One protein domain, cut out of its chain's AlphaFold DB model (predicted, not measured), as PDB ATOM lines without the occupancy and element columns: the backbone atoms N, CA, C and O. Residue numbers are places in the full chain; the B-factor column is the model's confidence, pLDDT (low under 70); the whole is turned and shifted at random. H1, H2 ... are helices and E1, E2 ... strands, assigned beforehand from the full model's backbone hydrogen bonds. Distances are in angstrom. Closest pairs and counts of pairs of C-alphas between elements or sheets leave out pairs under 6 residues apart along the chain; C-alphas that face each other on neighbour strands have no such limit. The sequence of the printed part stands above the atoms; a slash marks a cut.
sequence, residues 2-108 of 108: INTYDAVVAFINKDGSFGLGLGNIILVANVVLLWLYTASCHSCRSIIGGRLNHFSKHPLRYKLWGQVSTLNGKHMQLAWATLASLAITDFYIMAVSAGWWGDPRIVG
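This is residues 2 to 108 of the 108 residues of the protein "Putative succinate dehydrogenase" of Pseudonocardia sp. N23 (UniProt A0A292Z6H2). The model is a long rod in which helices H5 and H2 run side by side in opposite directions and short H1 packs on H2. A hairpin of H3 and H4 extends one end; strand E1 lies at the other. The 107 printed residues, mostly helix, hold five named helices, then one strand, and are loose, with radius of gyration of the C-alphas 18.5 A and spans 58 by 28 by 20 A.

Begin at H5, residues 75 to 97, which touches H2, residues 22 to 39, at a shallow tilt of 25 degrees, with closest C-alphas Leu 78 and Tyr 37 5.4 A apart. H1, residues 2 to 9, forms a hairpin with H2, touching residues 24 to 31 alone; the closest C-alphas, of Ala 7 and Leu 27, are 5.4 A apart. H3, residues 42 to 49, and H4, residues 59 to 72, form another, with closest C-alphas Ile 48 and Trp 65 5.5 A apart. E1, residues 105 to 107, pairs with no named strand. In H1 to H5 every O i to N i+4 pair is within hydrogen-bond range.

Find C-alpha 75 at (31.973, 73.412, 77.853); H5 runs 32.4 A to C-alpha 97 at (43.452, 95.857, 98.264). H2 spans 25.9 A.

The printed part has no cut; the link H1 to H2 is long. Residues 49, 51 to 56 and 107 to 108 have pLDDT under 70.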
ATOM      1  N   ILE A   2      48.203  86.134  80.298       79.06
ATOM      2  CA  ILE A   2      48.524  87.080  81.380       79.06
ATOM      3  C   ILE A   2      48.169  86.544  82.778       79.06
ATOM      4  O   ILE A   2      49.052  86.493  83.616       79.06
ATOM      5  N   ASN A   3      46.984  85.945  82.982       78.00
ATOM      6  CA  ASN A   3      46.646  85.327  84.279       78.00
ATOM      7  C   ASN A   3      47.616  84.208  84.694       78.00
ATOM      8  O   ASN A   3      47.864  84.019  85.878       78.00
ATOM      9  N   THR A   4      48.170  83.455  83.736       78.25
ATOM     10  CA  THR A   4      49.173  82.419  84.033       78.25
ATOM     11  C   THR A   4      50.472  83.048  84.525       78.25
ATOM     12  O   THR A   4      51.091  82.527  85.444       78.25
ATOM     13  N   TYR A   5      50.883  84.158  83.907       78.38
ATOM     14  CA  TYR A   5      52.054  84.916  84.332       78.38
ATOM     15  C   TYR A   5      51.835  85.508  85.727       78.38
ATOM     16  O   TYR A   5      52.653  85.280  86.614       78.38
ATOM     17  N   ASP A   6      50.688  86.148  85.955       79.56
ATOM     18  CA  ASP A   6      50.338  86.742  87.246       79.56
ATOM     19  C   ASP A   6      50.272  85.691  88.361       79.56
ATOM     20  O   ASP A   6      50.790  85.924  89.450       79.56
ATOM     21  N   ALA A   7      49.726  84.502  88.087       79.81
ATOM     22  CA  ALA A   7      49.695  83.408  89.058       79.81
ATOM     23  C   ALA A   7      51.092  82.887  89.428       79.81
ATOM     24  O   ALA A   7      51.283  82.452  90.555       79.81
ATOM     25  N   VAL A   8      52.070  82.918  88.513       78.69
ATOM     26  CA  VAL A   8      53.458  82.519  88.813       78.69
ATOM     27  C   VAL A   8      54.183  83.618  89.587       78.69
ATOM     28  O   VAL A   8      54.893  83.328  90.548       78.69
ATOM     29  N   VAL A   9      53.985  84.878  89.201       79.62
ATOM     30  CA  VAL A   9      54.597  86.033  89.873       79.62
ATOM     31  C   VAL A   9      54.041  86.221  91.286       79.62
ATOM     32  O   VAL A   9      54.782  86.634  92.170       79.62
ATOM     33  N   ALA A  10      52.783  85.849  91.539       78.00
ATOM     34  CA  ALA A  10      52.150  85.948  92.856       78.00
ATOM     35  C   ALA A  10      52.844  85.122  93.964       78.00
ATOM     36  O   ALA A  10      52.662  85.413  95.150       78.00
ATOM     37  N   PHE A  11      53.675  84.137  93.598       77.50
ATOM     38  CA  PHE A  11      54.483  83.367  94.548       77.50
ATOM     39  C   PHE A  11      55.774  84.078  94.982       77.50
ATOM     40  O   PHE A  11      56.438  83.622  95.913       77.50
ATOM     41  N   ILE A  12      56.159  85.172  94.318       78.31
ATOM     42  CA  ILE A  12      57.372  85.936  94.620       78.31
ATOM     43  C   ILE A  12      56.971  87.199  95.387       78.31
ATOM     44  O   ILE A  12      56.297  88.087  94.862       78.31
ATOM     45  N   ASN A  13      57.387  87.289  96.649       71.50
ATOM     46  CA  ASN A  13      57.182  88.475  97.476       71.50
ATOM     47  C   ASN A  13      58.065  89.649  97.006       71.50
ATOM     48  O   ASN A  13      59.038  89.479  96.272       71.50
ATOM     49  N   LYS A  14      57.757  90.873  97.466       70.56
ATOM     50  CA  LYS A  14      58.483  92.106  97.086       70.56
ATOM     51  C   LYS A  14      59.968  92.117  97.481       70.56
ATOM     52  O   LYS A  14      60.739  92.876  96.908       70.56
ATOM     53  N   ASP A  15      60.346  91.310  98.462       72.62
ATOM     54  CA  ASP A  15      61.711  91.083  98.948       72.62
ATOM     55  C   ASP A  15      62.434  89.943  98.201       72.62
ATOM     56  O   ASP A  15      63.599  89.666  98.476       72.62
ATOM     57  N   GLY A  16      61.762  89.281  97.251       70.44
ATOM     58  CA  GLY A  16      62.286  88.138  96.503       70.44
ATOM     59  C   GLY A  16      62.131  86.791  97.217       70.44
ATOM     60  O   GLY A  16      62.574  85.777  96.678       70.44
ATOM     61  N   SER A  17      61.502  86.752  98.398       75.94
ATOM     62  CA  SER A  17      61.218  85.500  99.105       75.94
ATOM     63  C   SER A  17      60.026  84.759  98.490       75.94
ATOM     64  O   SER A  17      59.150  85.352  97.855       75.94
ATOM     65  N   PHE A  18      59.983  83.438  98.674       79.25
ATOM     66  CA  PHE A  18      58.831  82.637  98.270       79.25
ATOM     67  C   PHE A  18      57.681  82.841  99.263       79.25
ATOM     68  O   PHE A  18      57.823  82.554 100.450       79.25
ATOM     69  N   GLY A  19      56.544  83.323  98.768       77.62
ATOM     70  CA  GLY A  19      55.324  83.519  99.538       77.62
ATOM     71  C   GLY A  19      54.228  82.573  99.077       77.62
ATOM     72  O   GLY A  19      53.936  82.480  97.887       77.62
ATOM     73  N   LEU A  20      53.576  81.900 100.021       78.69
ATOM     74  CA  LEU A  20      52.391  81.092  99.755       78.69
ATOM     75  C   LEU A  20      51.252  81.601 100.630       78.69
ATOM     76  O   LEU A  20      51.309  81.549 101.856       78.69
ATOM     77  N   GLY A  21      50.207  82.100  99.985       82.88
ATOM     78  CA  GLY A  21      49.030  82.661 100.641       82.88
ATOM     79  C   GLY A  21      47.753  82.150 100.002       82.88
ATOM     80  O   GLY A  21      47.782  81.495  98.956       82.88
ATOM     81  N   LEU A  22      46.621  82.470 100.618       80.69
ATOM     82  CA  LEU A  22      45.311  82.119 100.077       80.69
ATOM     83  C   LEU A  22      45.092  82.738  98.685       80.69
ATOM     84  O   LEU A  22      44.557  82.066  97.801       80.69
ATOM     85  N   GLY A  23      45.600  83.953  98.443       82.12
ATOM     86  CA  GLY A  23      45.557  84.586  97.120       82.12
ATOM     87  C   GLY A  23      46.227  83.763  96.014       82.12
ATOM     88  O   GLY A  23      45.689  83.664  94.913       82.12
ATOM     89  N   ASN A  24      47.340  83.085  96.315       84.38
ATOM     90  CA  ASN A  24      48.024  82.206  95.360       84.38
ATOM     91  C   ASN A  24      47.159  81.000  94.967       84.38
ATOM     92  O   ASN A  24      47.073  80.643  93.793       84.38
ATOM     93  N   ILE A  25      46.473  80.392  95.938       83.94
ATOM     94  CA  ILE A  25      45.584  79.248  95.693       83.94
ATOM     95  C   ILE A  25      44.412  79.669  94.800       83.94
ATOM     96  O   ILE A  25      44.080  78.965  93.844       83.94
ATOM     97  N   ILE A  26      43.817  80.829  95.084       85.62
ATOM     98  CA  ILE A  26      42.699  81.381  94.311       85.62
ATOM     99  C   ILE A  26      43.133  81.670  92.864       85.62
ATOM    100  O   ILE A  26      42.455  81.242  91.927       85.62
ATOM    101  N   LEU A  27      44.294  82.305  92.666       86.31
ATOM    102  CA  LEU A  27      44.840  82.600  91.337       86.31
ATOM    103  C   LEU A  27      45.145  81.332  90.530       86.31
ATOM    104  O   LEU A  27      44.768  81.233  89.361       86.31
ATOM    105  N   VAL A  28      45.777  80.328  91.144       86.81
ATOM    106  CA  VAL A  28      46.069  79.052  90.472       86.81
ATOM    107  C   VAL A  28      44.777  78.328  90.090       86.81
ATOM    108  O   VAL A  28      44.662  77.845  88.961       86.81
ATOM    109  N   ALA A  29      43.783  78.286  90.980       87.00
ATOM    110  CA  ALA A  29      42.485  77.686  90.682       87.00
ATOM    111  C   ALA A  29      41.795  78.379  89.492       87.00
ATOM    112  O   ALA A  29      41.289  77.700  88.593       87.00
ATOM    113  N   ASN A  30      41.835  79.714  89.439       89.12
ATOM    114  CA  ASN A  30      41.301  80.489  88.320       89.12
ATOM    115  C   ASN A  30      42.006  80.159  86.993       89.12
ATOM    116  O   ASN A  30      41.348  79.880  85.989       89.12
ATOM    117  N   VAL A  31      43.342  80.112  86.990       88.44
ATOM    118  CA  VAL A  31      44.139  79.772  85.801       88.44
ATOM    119  C   VAL A  31      43.845  78.356  85.309       88.44
ATOM    120  O   VAL A  31      43.678  78.147  84.106       88.44
ATOM    121  N   VAL A  32      43.734  77.377  86.211       87.94
ATOM    122  CA  VAL A  32      43.397  75.991  85.849       87.94
ATOM    123  C   VAL A  32      42.010  75.909  85.202       87.94
ATOM    124  O   VAL A  32      41.856  75.239  84.177       87.94
ATOM    125  N   LEU A  33      41.012  76.616  85.741       86.81
ATOM    126  CA  LEU A  33      39.666  76.669  85.159       86.81
ATOM    127  C   LEU A  33      39.661  77.326  83.773       86.81
ATOM    128  O   LEU A  33      39.061  76.780  82.846       86.81
ATOM    129  N   LEU A  34      40.408  78.419  83.589       87.50
ATOM    130  CA  LEU A  34      40.587  79.069  82.286       87.50
ATOM    131  C   LEU A  34      41.223  78.132  81.249       87.50
ATOM    132  O   LEU A  34      40.792  78.095  80.093       87.50
ATOM    133  N   TRP A  35      42.219  77.337  81.651       86.94
ATOM    134  CA  TRP A  35      42.831  76.332  80.779       86.94
ATOM    135  C   TRP A  35      41.870  75.198  80.433       86.94
ATOM    136  O   TRP A  35      41.809  74.801  79.270       86.94
ATOM    137  N   LEU A  36      41.087  74.703  81.396       86.31
ATOM    138  CA  LEU A  36      40.070  73.676  81.152       86.31
ATOM    139  C   LEU A  36      38.979  74.170  80.200       86.31
ATOM    140  O   LEU A  36      38.612  73.456  79.265       86.31
ATOM    141  N   TYR A  37      38.496  75.398  80.395       86.25
ATOM    142  CA  TYR A  37      37.548  76.025  79.481       86.25
ATOM    143  C   TYR A  37      38.141  76.145  78.074       86.25
ATOM    144  O   TYR A  37      37.528  75.677  77.112       86.25
ATOM    145  N   THR A  38      39.371  76.657  77.961       85.44
ATOM    146  CA  THR A  38      40.081  76.757  76.679       85.44
ATOM    147  C   THR A  38      40.210  75.389  76.014       85.44
ATOM    148  O   THR A  38      39.808  75.234  74.870       85.44
ATOM    149  N   ALA A  39      40.679  74.365  76.730       84.44
ATOM    150  CA  ALA A  39      40.863  73.016  76.197       84.44
ATOM    151  C   ALA A  39      39.545  72.326  75.802       84.44
ATOM    152  O   ALA A  39      39.538  71.482  74.908       84.44
ATOM    153  N   SER A  40      38.424  72.687  76.433       86.06
ATOM    154  CA  SER A  40      37.093  72.147  76.120       86.06
ATOM    155  C   SER A  40      36.470  72.709  74.832       86.06
ATOM    156  O   SER A  40      35.352  72.341  74.469       86.06
ATOM    157  N   CYS A  41      37.163  73.600  74.122       85.75
ATOM    158  CA  CYS A  41      36.616  74.287  72.962       85.75
ATOM    159  C   CYS A  41      36.317  73.349  71.772       85.75
ATOM    160  O   CYS A  41      37.014  72.357  71.535       85.75
ATOM    161  N   HIS A  42      35.308  73.684  70.959       77.75
ATOM    162  CA  HIS A  42      34.994  72.922  69.738       77.75
ATOM    163  C   HIS A  42      36.170  72.911  68.747       77.75
ATOM    164  O   HIS A  42      36.458  71.883  68.134       77.75
ATOM    165  N   SER A  43      36.913  74.018  68.649       80.44
ATOM    166  CA  SER A  43      38.123  74.112  67.824       80.44
ATOM    167  C   SER A  43      39.213  73.141  68.290       80.44
ATOM    168  O   SER A  43      39.878  72.515  67.472       80.44
ATOM    169  N   CYS A  44      39.346  72.943  69.600       77.88
ATOM    170  CA  CYS A  44      40.335  72.081  70.236       77.88
ATOM    171  C   CYS A  44      40.054  70.610  69.908       77.88
ATOM    172  O   CYS A  44      40.958  69.855  69.546       77.88
ATOM    173  N   ARG A  45      38.770  70.223  69.925       79.19
ATOM    174  CA  ARG A  45      38.309  68.907  69.464       79.19
ATOM    175  C   ARG A  45      38.650  68.674  67.991       79.19
ATOM    176  O   ARG A  45      39.152  67.604  67.646       79.19
ATOM    177  N   SER A  46      38.402  69.662  67.134       79.25
ATOM    178  CA  SER A  46      38.675  69.569  65.696       79.25
ATOM    179  C   SER A  46      40.170  69.537  65.371       79.25
ATOM    180  O   SER A  46      40.571  68.813  64.467       79.25
ATOM    181  N   ILE A  47      41.012  70.250  66.123       79.69
ATOM    182  CA  ILE A  47      42.475  70.233  65.949       79.69
ATOM    183  C   ILE A  47      43.058  68.862  66.316       79.69
ATOM    184  O   ILE A  47      43.888  68.329  65.583       79.69
ATOM    185  N   ILE A  48      42.609  68.264  67.424       77.19
ATOM    186  CA  ILE A  48      43.124  66.963  67.890       77.19
ATOM    187  C   ILE A  48      42.573  65.806  67.040       77.19
ATOM    188  O   ILE A  48      43.272  64.818  66.810       77.19
ATOM    189  N   GLY A  49      41.329  65.929  66.564       69.38
ATOM    190  CA  GLY A  49      40.653  64.926  65.733       69.38
ATOM    191  C   GLY A  49      40.894  65.063  64.225       69.38
ATOM    192  O   GLY A  49      40.633  64.128  63.470       69.38
ATOM    193  N   GLY A  50      41.367  66.222  63.769       72.44
ATOM    194  CA  GLY A  50      41.504  66.547  62.354       72.44
ATOM    195  C   GLY A  50      42.517  65.655  61.635       72.44
ATOM    196  O   GLY A  50      43.586  65.349  62.165       72.44
ATOM    197  N   ARG A  51      42.192  65.256  60.396       62.91
ATOM    198  CA  ARG A  51      43.034  64.418  59.510       62.91
ATOM    199  C   ARG A  51      43.372  63.009  60.039       62.91
ATOM    200  O   ARG A  51      44.263  62.356  59.496       62.91
ATOM    201  N   LEU A  52      42.665  62.492  61.046       64.06
ATOM    202  CA  LEU A  52      42.791  61.087  61.456       64.06
ATOM    203  C   LEU A  52      41.993  60.171  60.514       64.06
ATOM    204  O   LEU A  52      40.826  59.891  60.749       64.06
ATOM    205  N   ASN A  53      42.642  59.672  59.458       61.66
ATOM    206  CA  ASN A  53      42.047  58.681  58.546       61.66
ATOM    207  C   ASN A  53      42.173  57.232  59.058       61.66
ATOM    208  O   ASN A  53      41.518  56.341  58.532       61.66
ATOM    209  N   HIS A  54      43.034  56.973  60.050       68.31
ATOM    210  CA  HIS A  54      43.230  55.654  60.667       68.31
ATOM    211  C   HIS A  54      43.421  55.803  62.182       68.31
ATOM    212  O   HIS A  54      44.490  56.206  62.644       68.31
ATOM    213  N   PHE A  55      42.405  55.443  62.968       63.59
ATOM    214  CA  PHE A  55      42.464  55.533  64.432       63.59
ATOM    215  C   PHE A  55      43.389  54.483  65.070       63.59
ATOM    216  O   PHE A  55      44.017  54.769  66.088       63.59
ATOM    217  N   SER A  56      43.556  53.305  64.452       64.75
ATOM    218  CA  SER A  56      44.401  52.236  65.016       64.75
ATOM    219  C   SER A  56      45.905  52.543  64.975       64.75
ATOM    220  O   SER A  56      46.646  52.058  65.823       64.75
ATOM    221  N   LYS A  57      46.363  53.394  64.043       73.25
ATOM    222  CA  LYS A  57      47.777  53.799  63.921       73.25
ATOM    223  C   LYS A  57      48.161  54.975  64.831       73.25
ATOM    224  O   LYS A  57      49.344  55.271  64.973       73.25
ATOM    225  N   HIS A  58      47.188  55.636  65.467       75.50
ATOM    226  CA  HIS A  58      47.418  56.814  66.314       75.50
ATOM    227  C   HIS A  58      46.634  56.753  67.643       75.50
ATOM    228  O   HIS A  58      45.808  57.632  67.918       75.50
ATOM    229  N   PRO A  59      46.915  55.761  68.513       79.31
ATOM    230  CA  PRO A  59      46.172  55.550  69.759       79.31
ATOM    231  C   PRO A  59      46.264  56.737  70.731       79.31
ATOM    232  O   PRO A  59      45.296  57.039  71.427       79.31
ATOM    233  N   LEU A  60      47.394  57.454  70.755       79.50
ATOM    234  CA  LEU A  60      47.573  58.625  71.619       79.50
ATOM    235  C   LEU A  60      46.664  59.793  71.202       79.50
ATOM    236  O   LEU A  60      46.017  60.404  72.048       79.50
ATOM    237  N   ARG A  61      46.556  60.068  69.895       79.44
ATOM    238  CA  ARG A  61      45.675  61.126  69.374       79.44
ATOM    239  C   ARG A  61      44.204  60.795  69.592       79.44
ATOM    240  O   ARG A  61      43.442  61.676  69.967       79.44
ATOM    241  N   TYR A  62      43.822  59.530  69.421       80.81
ATOM    242  CA  TYR A  62      42.459  59.081  69.702       80.81
ATOM    243  C   TYR A  62      42.092  59.237  71.187       80.81
ATOM    244  O   TYR A  62      41.021  59.754  71.497       80.81
ATOM    245  N   LYS A  63      43.000  58.881  72.110       82.56
ATOM    246  CA  LYS A  63      42.805  59.103  73.555       82.56
ATOM    247  C   LYS A  63      42.638  60.585  73.896       82.56
ATOM    248  O   LYS A  63      41.682  60.940  74.582       82.56
ATOM    249  N   LEU A  64      43.519  61.445  73.380       83.94
ATOM    250  CA  LEU A  64      43.435  62.894  73.586       83.94
ATOM    251  C   LEU A  64      42.142  63.480  72.999       83.94
ATOM    252  O   LEU A  64      41.483  64.297  73.639       83.94
ATOM    253  N   TRP A  65      41.731  63.023  71.813       83.69
ATOM    254  CA  TRP A  65      40.468  63.429  71.200       83.69
ATOM    255  C   TRP A  65      39.259  63.005  72.039       83.69
ATOM    256  O   TRP A  65      38.319  63.783  72.182       83.69
ATOM    257  N   GLY A  66      39.283  61.803  72.623       83.56
ATOM    258  CA  GLY A  66      38.239  61.324  73.530       83.56
ATOM    259  C   GLY A  66      38.143  62.165  74.806       83.56
ATOM    260  O   GLY A  66      37.044  62.552  75.210       83.56
ATOM    261  N   GLN A  67      39.284  62.527  75.397       86.56
ATOM    262  CA  GLN A  67      39.336  63.414  76.564       86.56
ATOM    263  C   GLN A  67      38.783  64.807  76.243       86.56
ATOM    264  O   GLN A  67      37.889  65.286  76.939       86.56
ATOM    265  N   VAL A  68      39.228  65.430  75.147       86.31
ATOM    266  CA  VAL A  68      38.727  66.751  74.732       86.31
ATOM    267  C   VAL A  68      37.265  66.703  74.298       86.31
ATOM    268  O   VAL A  68      36.511  67.623  74.596       86.31
ATOM    269  N   SER A  69      36.812  65.611  73.681       85.38
ATOM    270  CA  SER A  69      35.393  65.405  73.360       85.38
ATOM    271  C   SER A  69      34.526  65.301  74.615       85.38
ATOM    272  O   SER A  69      33.423  65.842  74.635       85.38
ATOM    273  N   THR A  70      35.034  64.658  75.668       85.88
ATOM    274  CA  THR A  70      34.355  64.570  76.970       85.88
ATOM    275  C   THR A  70      34.290  65.938  77.649       85.88
ATOM    276  O   THR A  70      33.237  66.332  78.149       85.88
ATOM    277  N   LEU A  71      35.394  66.693  77.629       84.50
ATOM    278  CA  LEU A  71      35.446  68.053  78.173       84.50
ATOM    279  C   LEU A  71      34.541  69.017  77.396       84.50
ATOM    280  O   LEU A  71      33.861  69.835  78.007       84.50
ATOM    281  N   ASN A  72      34.469  68.888  76.069       88.44
ATOM    282  CA  ASN A  72      33.607  69.706  75.219       88.44
ATOM    283  C   ASN A  72      32.115  69.548  75.551       88.44
ATOM    284  O   ASN A  72      31.393  70.539  75.564       88.44
ATOM    285  N   GLY A  73      31.662  68.347  75.927       86.88
ATOM    286  CA  GLY A  73      30.293  68.142  76.421       86.88
ATOM    287  C   GLY A  73      29.968  68.930  77.699       86.88
ATOM    288  O   GLY A  73      28.804  69.195  77.983       86.88
ATOM    289  N   LYS A  74      30.993  69.351  78.450       88.50
ATOM    290  CA  LYS A  74      30.880  70.176  79.661       88.50
ATOM    291  C   LYS A  74      31.286  71.635  79.431       88.50
ATOM    292  O   LYS A  74      31.416  72.374  80.402       88.50
ATOM    293  N   HIS A  75      31.466  72.074  78.182       87.88
ATOM    294  CA  HIS A  75      31.973  73.412  77.853       87.88
ATOM    295  C   HIS A  75      31.169  74.534  78.527       87.88
ATOM    296  O   HIS A  75      31.747  75.419  79.151       87.88
ATOM    297  N   MET A  76      29.836  74.438  78.500       88.94
ATOM    298  CA  MET A  76      28.956  75.394  79.181       88.94
ATOM    299  C   MET A  76      29.181  75.399  80.703       88.94
ATOM    300  O   MET A  76      29.296  76.459  81.306       88.94
ATOM    301  N   GLN A  77      29.295  74.228  81.335       88.69
ATOM    302  CA  GLN A  77      29.532  74.129  82.783       88.69
ATOM    303  C   GLN A  77      30.892  74.721  83.174       88.69
ATOM    304  O   GLN A  77      30.993  75.437  84.167       88.69
ATOM    305  N   LEU A  78      31.927  74.464  82.369       88.81
ATOM    306  CA  LEU A  78      33.259  75.035  82.563       88.81
ATOM    307  C   LEU A  78      33.262  76.554  82.365       88.81
ATOM    308  O   LEU A  78      33.981  77.243  83.084       88.81
ATOM    309  N   ALA A  79      32.434  77.087  81.459       88.69
ATOM    310  CA  ALA A  79      32.259  78.528  81.295       88.69
ATOM    311  C   ALA A  79      31.703  79.170  82.574       88.69
ATOM    312  O   ALA A  79      32.296  80.112  83.098       88.69
ATOM    313  N   TRP A  80      30.621  78.614  83.128       91.00
ATOM    314  CA  TRP A  80      30.031  79.093  84.384       91.00
ATOM    315  C   TRP A  80      30.995  78.976  85.566       91.00
ATOM    316  O   TRP A  80      31.140  79.930  86.328       91.00
ATOM    317  N   ALA A  81      31.699  77.849  85.696       90.19
ATOM    318  CA  ALA A  81      32.706  77.667  86.742       90.19
ATOM    319  C   ALA A  81      33.846  78.691  86.620       90.19
ATOM    320  O   ALA A  81      34.279  79.265  87.618       90.19
ATOM    321  N   THR A  82      34.298  78.966  85.394       88.94
ATOM    322  CA  THR A  82      35.345  79.957  85.125       88.94
ATOM    323  C   THR A  82      34.874  81.365  85.475       88.94
ATOM    324  O   THR A  82      35.582  82.065  86.193       88.94
ATOM    325  N   LEU A  83      33.669  81.763  85.047       90.69
ATOM    326  CA  LEU A  83      33.082  83.068  85.374       90.69
ATOM    327  C   LEU A  83      32.910  83.260  86.882       90.69
ATOM    328  O   LEU A  83      33.285  84.303  87.410       90.69
ATOM    329  N   ALA A  84      32.405  82.244  87.583       90.81
ATOM    330  CA  ALA A  84      32.290  82.280  89.036       90.81
ATOM    331  C   ALA A  84      33.668  82.432  89.697       90.81
ATOM    332  O   ALA A  84      33.844  83.286  90.561       90.81
ATOM    333  N   SER A  85      34.667  81.658  89.260       88.38
ATOM    334  CA  SER A  85      36.025  81.760  89.807       88.38
ATOM    335  C   SER A  85      36.675  83.118  89.538       88.38
ATOM    336  O   SER A  85      37.375  83.626  90.409       88.38
ATOM    337  N   LEU A  86      36.429  83.720  88.367       89.62
ATOM    338  CA  LEU A  86      36.903  85.062  88.026       89.62
ATOM    339  C   LEU A  86      36.292  86.093  88.969       89.62
ATOM    340  O   LEU A  86      37.031  86.817  89.621       89.62
ATOM    341  N   ALA A  87      34.966  86.082  89.129       91.44
ATOM    342  CA  ALA A  87      34.280  87.001  90.033       91.44
ATOM    343  C   ALA A  87      34.774  86.872  91.486       91.44
ATOM    344  O   ALA A  87      34.971  87.878  92.163       91.44
ATOM    345  N   ILE A  88      35.020  85.644  91.959       89.38
ATOM    346  CA  ILE A  88      35.590  85.395  93.292       89.38
ATOM    347  C   ILE A  88      37.020  85.937  93.390       89.38
ATOM    348  O   ILE A  88      37.369  86.545  94.396       89.38
ATOM    349  N   THR A  89      37.841  85.727  92.359       88.06
ATOM    350  CA  THR A  89      39.232  86.199  92.323       88.06
ATOM    351  C   THR A  89      39.292  87.725  92.346       88.06
ATOM    352  O   THR A  89      40.009  88.291  93.168       88.06
ATOM    353  N   ASP A  90      38.485  88.389  91.518       89.19
ATOM    354  CA  ASP A  90      38.409  89.850  91.455       89.19
ATOM    355  C   ASP A  90      37.921  90.432  92.783       89.19
ATOM    356  O   ASP A  90      38.519  91.368  93.317       89.19
ATOM    357  N   PHE A  91      36.879  89.831  93.366       88.81
ATOM    358  CA  PHE A  91      36.383  90.227  94.679       88.81
ATOM    359  C   PHE A  91      37.442  90.039  95.771       88.81
ATOM    360  O   PHE A  91      37.608  90.921  96.610       88.81
ATOM    361  N   TYR A  92      38.184  88.929  95.754       86.81
ATOM    362  CA  TYR A  92      39.249  88.664  96.718       86.81
ATOM    363  C   TYR A  92      40.362  89.712  96.630       86.81
ATOM    364  O   TYR A  92      40.719  90.324  97.637       86.81
ATOM    365  N   ILE A  93      40.876  89.966  95.424       84.94
ATOM    366  CA  ILE A  93      41.936  90.956  95.198       84.94
ATOM    367  C   ILE A  93      41.453  92.353  95.593       84.94
ATOM    368  O   ILE A  93      42.190  93.090  96.253       84.94
ATOM    369  N   MET A  94      40.214  92.710  95.246       89.06
ATOM    370  CA  MET A  94      39.594  93.970  95.649       89.06
ATOM    371  C   MET A  94      39.490  94.079  97.175       89.06
ATOM    372  O   MET A  94      39.893  95.098  97.725       89.06
ATOM    373  N   ALA A  95      38.994  93.051  97.867       87.00
ATOM    374  CA  ALA A  95      38.824  93.059  99.321       87.00
ATOM    375  C   ALA A  95      40.165  93.183 100.063       87.00
ATOM    376  O   ALA A  95      40.270  93.958 101.015       87.00
ATOM    377  N   VAL A  96      41.202  92.478  99.596       86.31
ATOM    378  CA  VAL A  96      42.569  92.598 100.131       86.31
ATOM    379  C   VAL A  96      43.138  93.993  99.857       86.31
ATOM    380  O   VAL A  96      43.700  94.619 100.753       86.31
ATOM    381  N   SER A  97      42.951  94.525  98.646       84.44
ATOM    382  CA  SER A  97      43.452  95.857  98.264       84.44
ATOM    383  C   SER A  97      42.731  96.997  98.989       84.44
ATOM    384  O   SER A  97      43.344  98.010  99.309       84.44
ATOM    385  N   ALA A  98      41.439  96.826  99.282       88.06
ATOM    386  CA  ALA A  98      40.632  97.753 100.070       88.06
ATOM    387  C   ALA A  98      40.925  97.666 101.580       88.06
ATOM    388  O   ALA A  98      40.349  98.427 102.358       88.06
ATOM    389  N   GLY A  99      41.788  96.733 102.003       83.94
ATOM    390  CA  GLY A  99      42.135  96.521 103.404       83.94
ATOM    391  C   GLY A  99      40.970  95.998 104.239       83.94
ATOM    392  O   GLY A  99      40.983  96.173 105.454       83.94
ATOM    393  N   TRP A 100      39.959  95.386 103.608       85.62
ATOM    394  CA  TRP A 100      38.828  94.813 104.333       85.62
ATOM    395  C   TRP A 100      39.344  93.717 105.248       85.62
ATOM    396  O   TRP A 100      39.146  93.833 106.452       85.62
ATOM    397  N   TRP A 101      40.090  92.747 104.700       78.50
ATOM    398  CA  TRP A 101      40.831  91.720 105.442       78.50
ATOM    399  C   TRP A 101      42.262  91.585 104.892       78.50
ATOM    400  O   TRP A 101      42.512  91.860 103.718       78.50
ATOM    401  N   GLY A 102      43.207  91.152 105.733       73.25
ATOM    402  CA  GLY A 102      44.576  90.842 105.303       73.25
ATOM    403  C   GLY A 102      44.661  89.493 104.583       73.25
ATOM    404  O   GLY A 102      43.925  88.571 104.930       73.25
ATOM    405  N   ASP A 103      45.562  89.371 103.601       72.12
ATOM    406  CA  ASP A 103      45.823  88.107 102.892       72.12
ATOM    407  C   ASP A 103      46.345  87.046 103.880       72.12
ATOM    408  O   ASP A 103      47.426  87.235 104.450       72.12
ATOM    409  N   PRO A 104      45.611  85.939 104.110       73.38
ATOM    410  CA  PRO A 104      46.079  84.863 104.967       73.38
ATOM    411  C   PRO A 104      47.311  84.209 104.341       73.38
ATOM    412  O   PRO A 104      47.226  83.501 103.331       73.38
ATOM    413  N   ARG A 105      48.473  84.451 104.949       77.31
ATOM    414  CA  ARG A 105      49.739  83.845 104.541       77.31
ATOM    415  C   ARG A 105      49.919  82.502 105.235       77.31
ATOM    416  O   ARG A 105      49.774  82.397 106.448       77.31
ATOM    417  N   ILE A 106      50.220  81.480 104.440       72.50
ATOM    418  CA  ILE A 106      50.549  80.125 104.899       72.50
ATOM    419  C   ILE A 106      52.071  80.002 105.049       72.50
ATOM    420  O   ILE A 106      52.554  79.386 105.993       72.50
ATOM    421  N   VAL A 107      52.820  80.618 104.130       67.50
ATOM    422  CA  VAL A 107      54.281  80.738 104.155       67.50
ATOM    423  C   VAL A 107      54.644  82.171 103.769       67.50
ATOM    424  O   VAL A 107      54.222  82.650 102.711       67.50
ATOM    425  N   GLY A 108      55.396  82.857 104.626       54.25
ATOM    426  CA  GLY A 108      55.833  84.238 104.425       54.25
ATOM    427  C   GLY A 108      56.567  84.769 105.638       54.25
ATOM    428  O   GLY A 108      55.966  84.711 106.730       54.25
TER     429      GLY A 108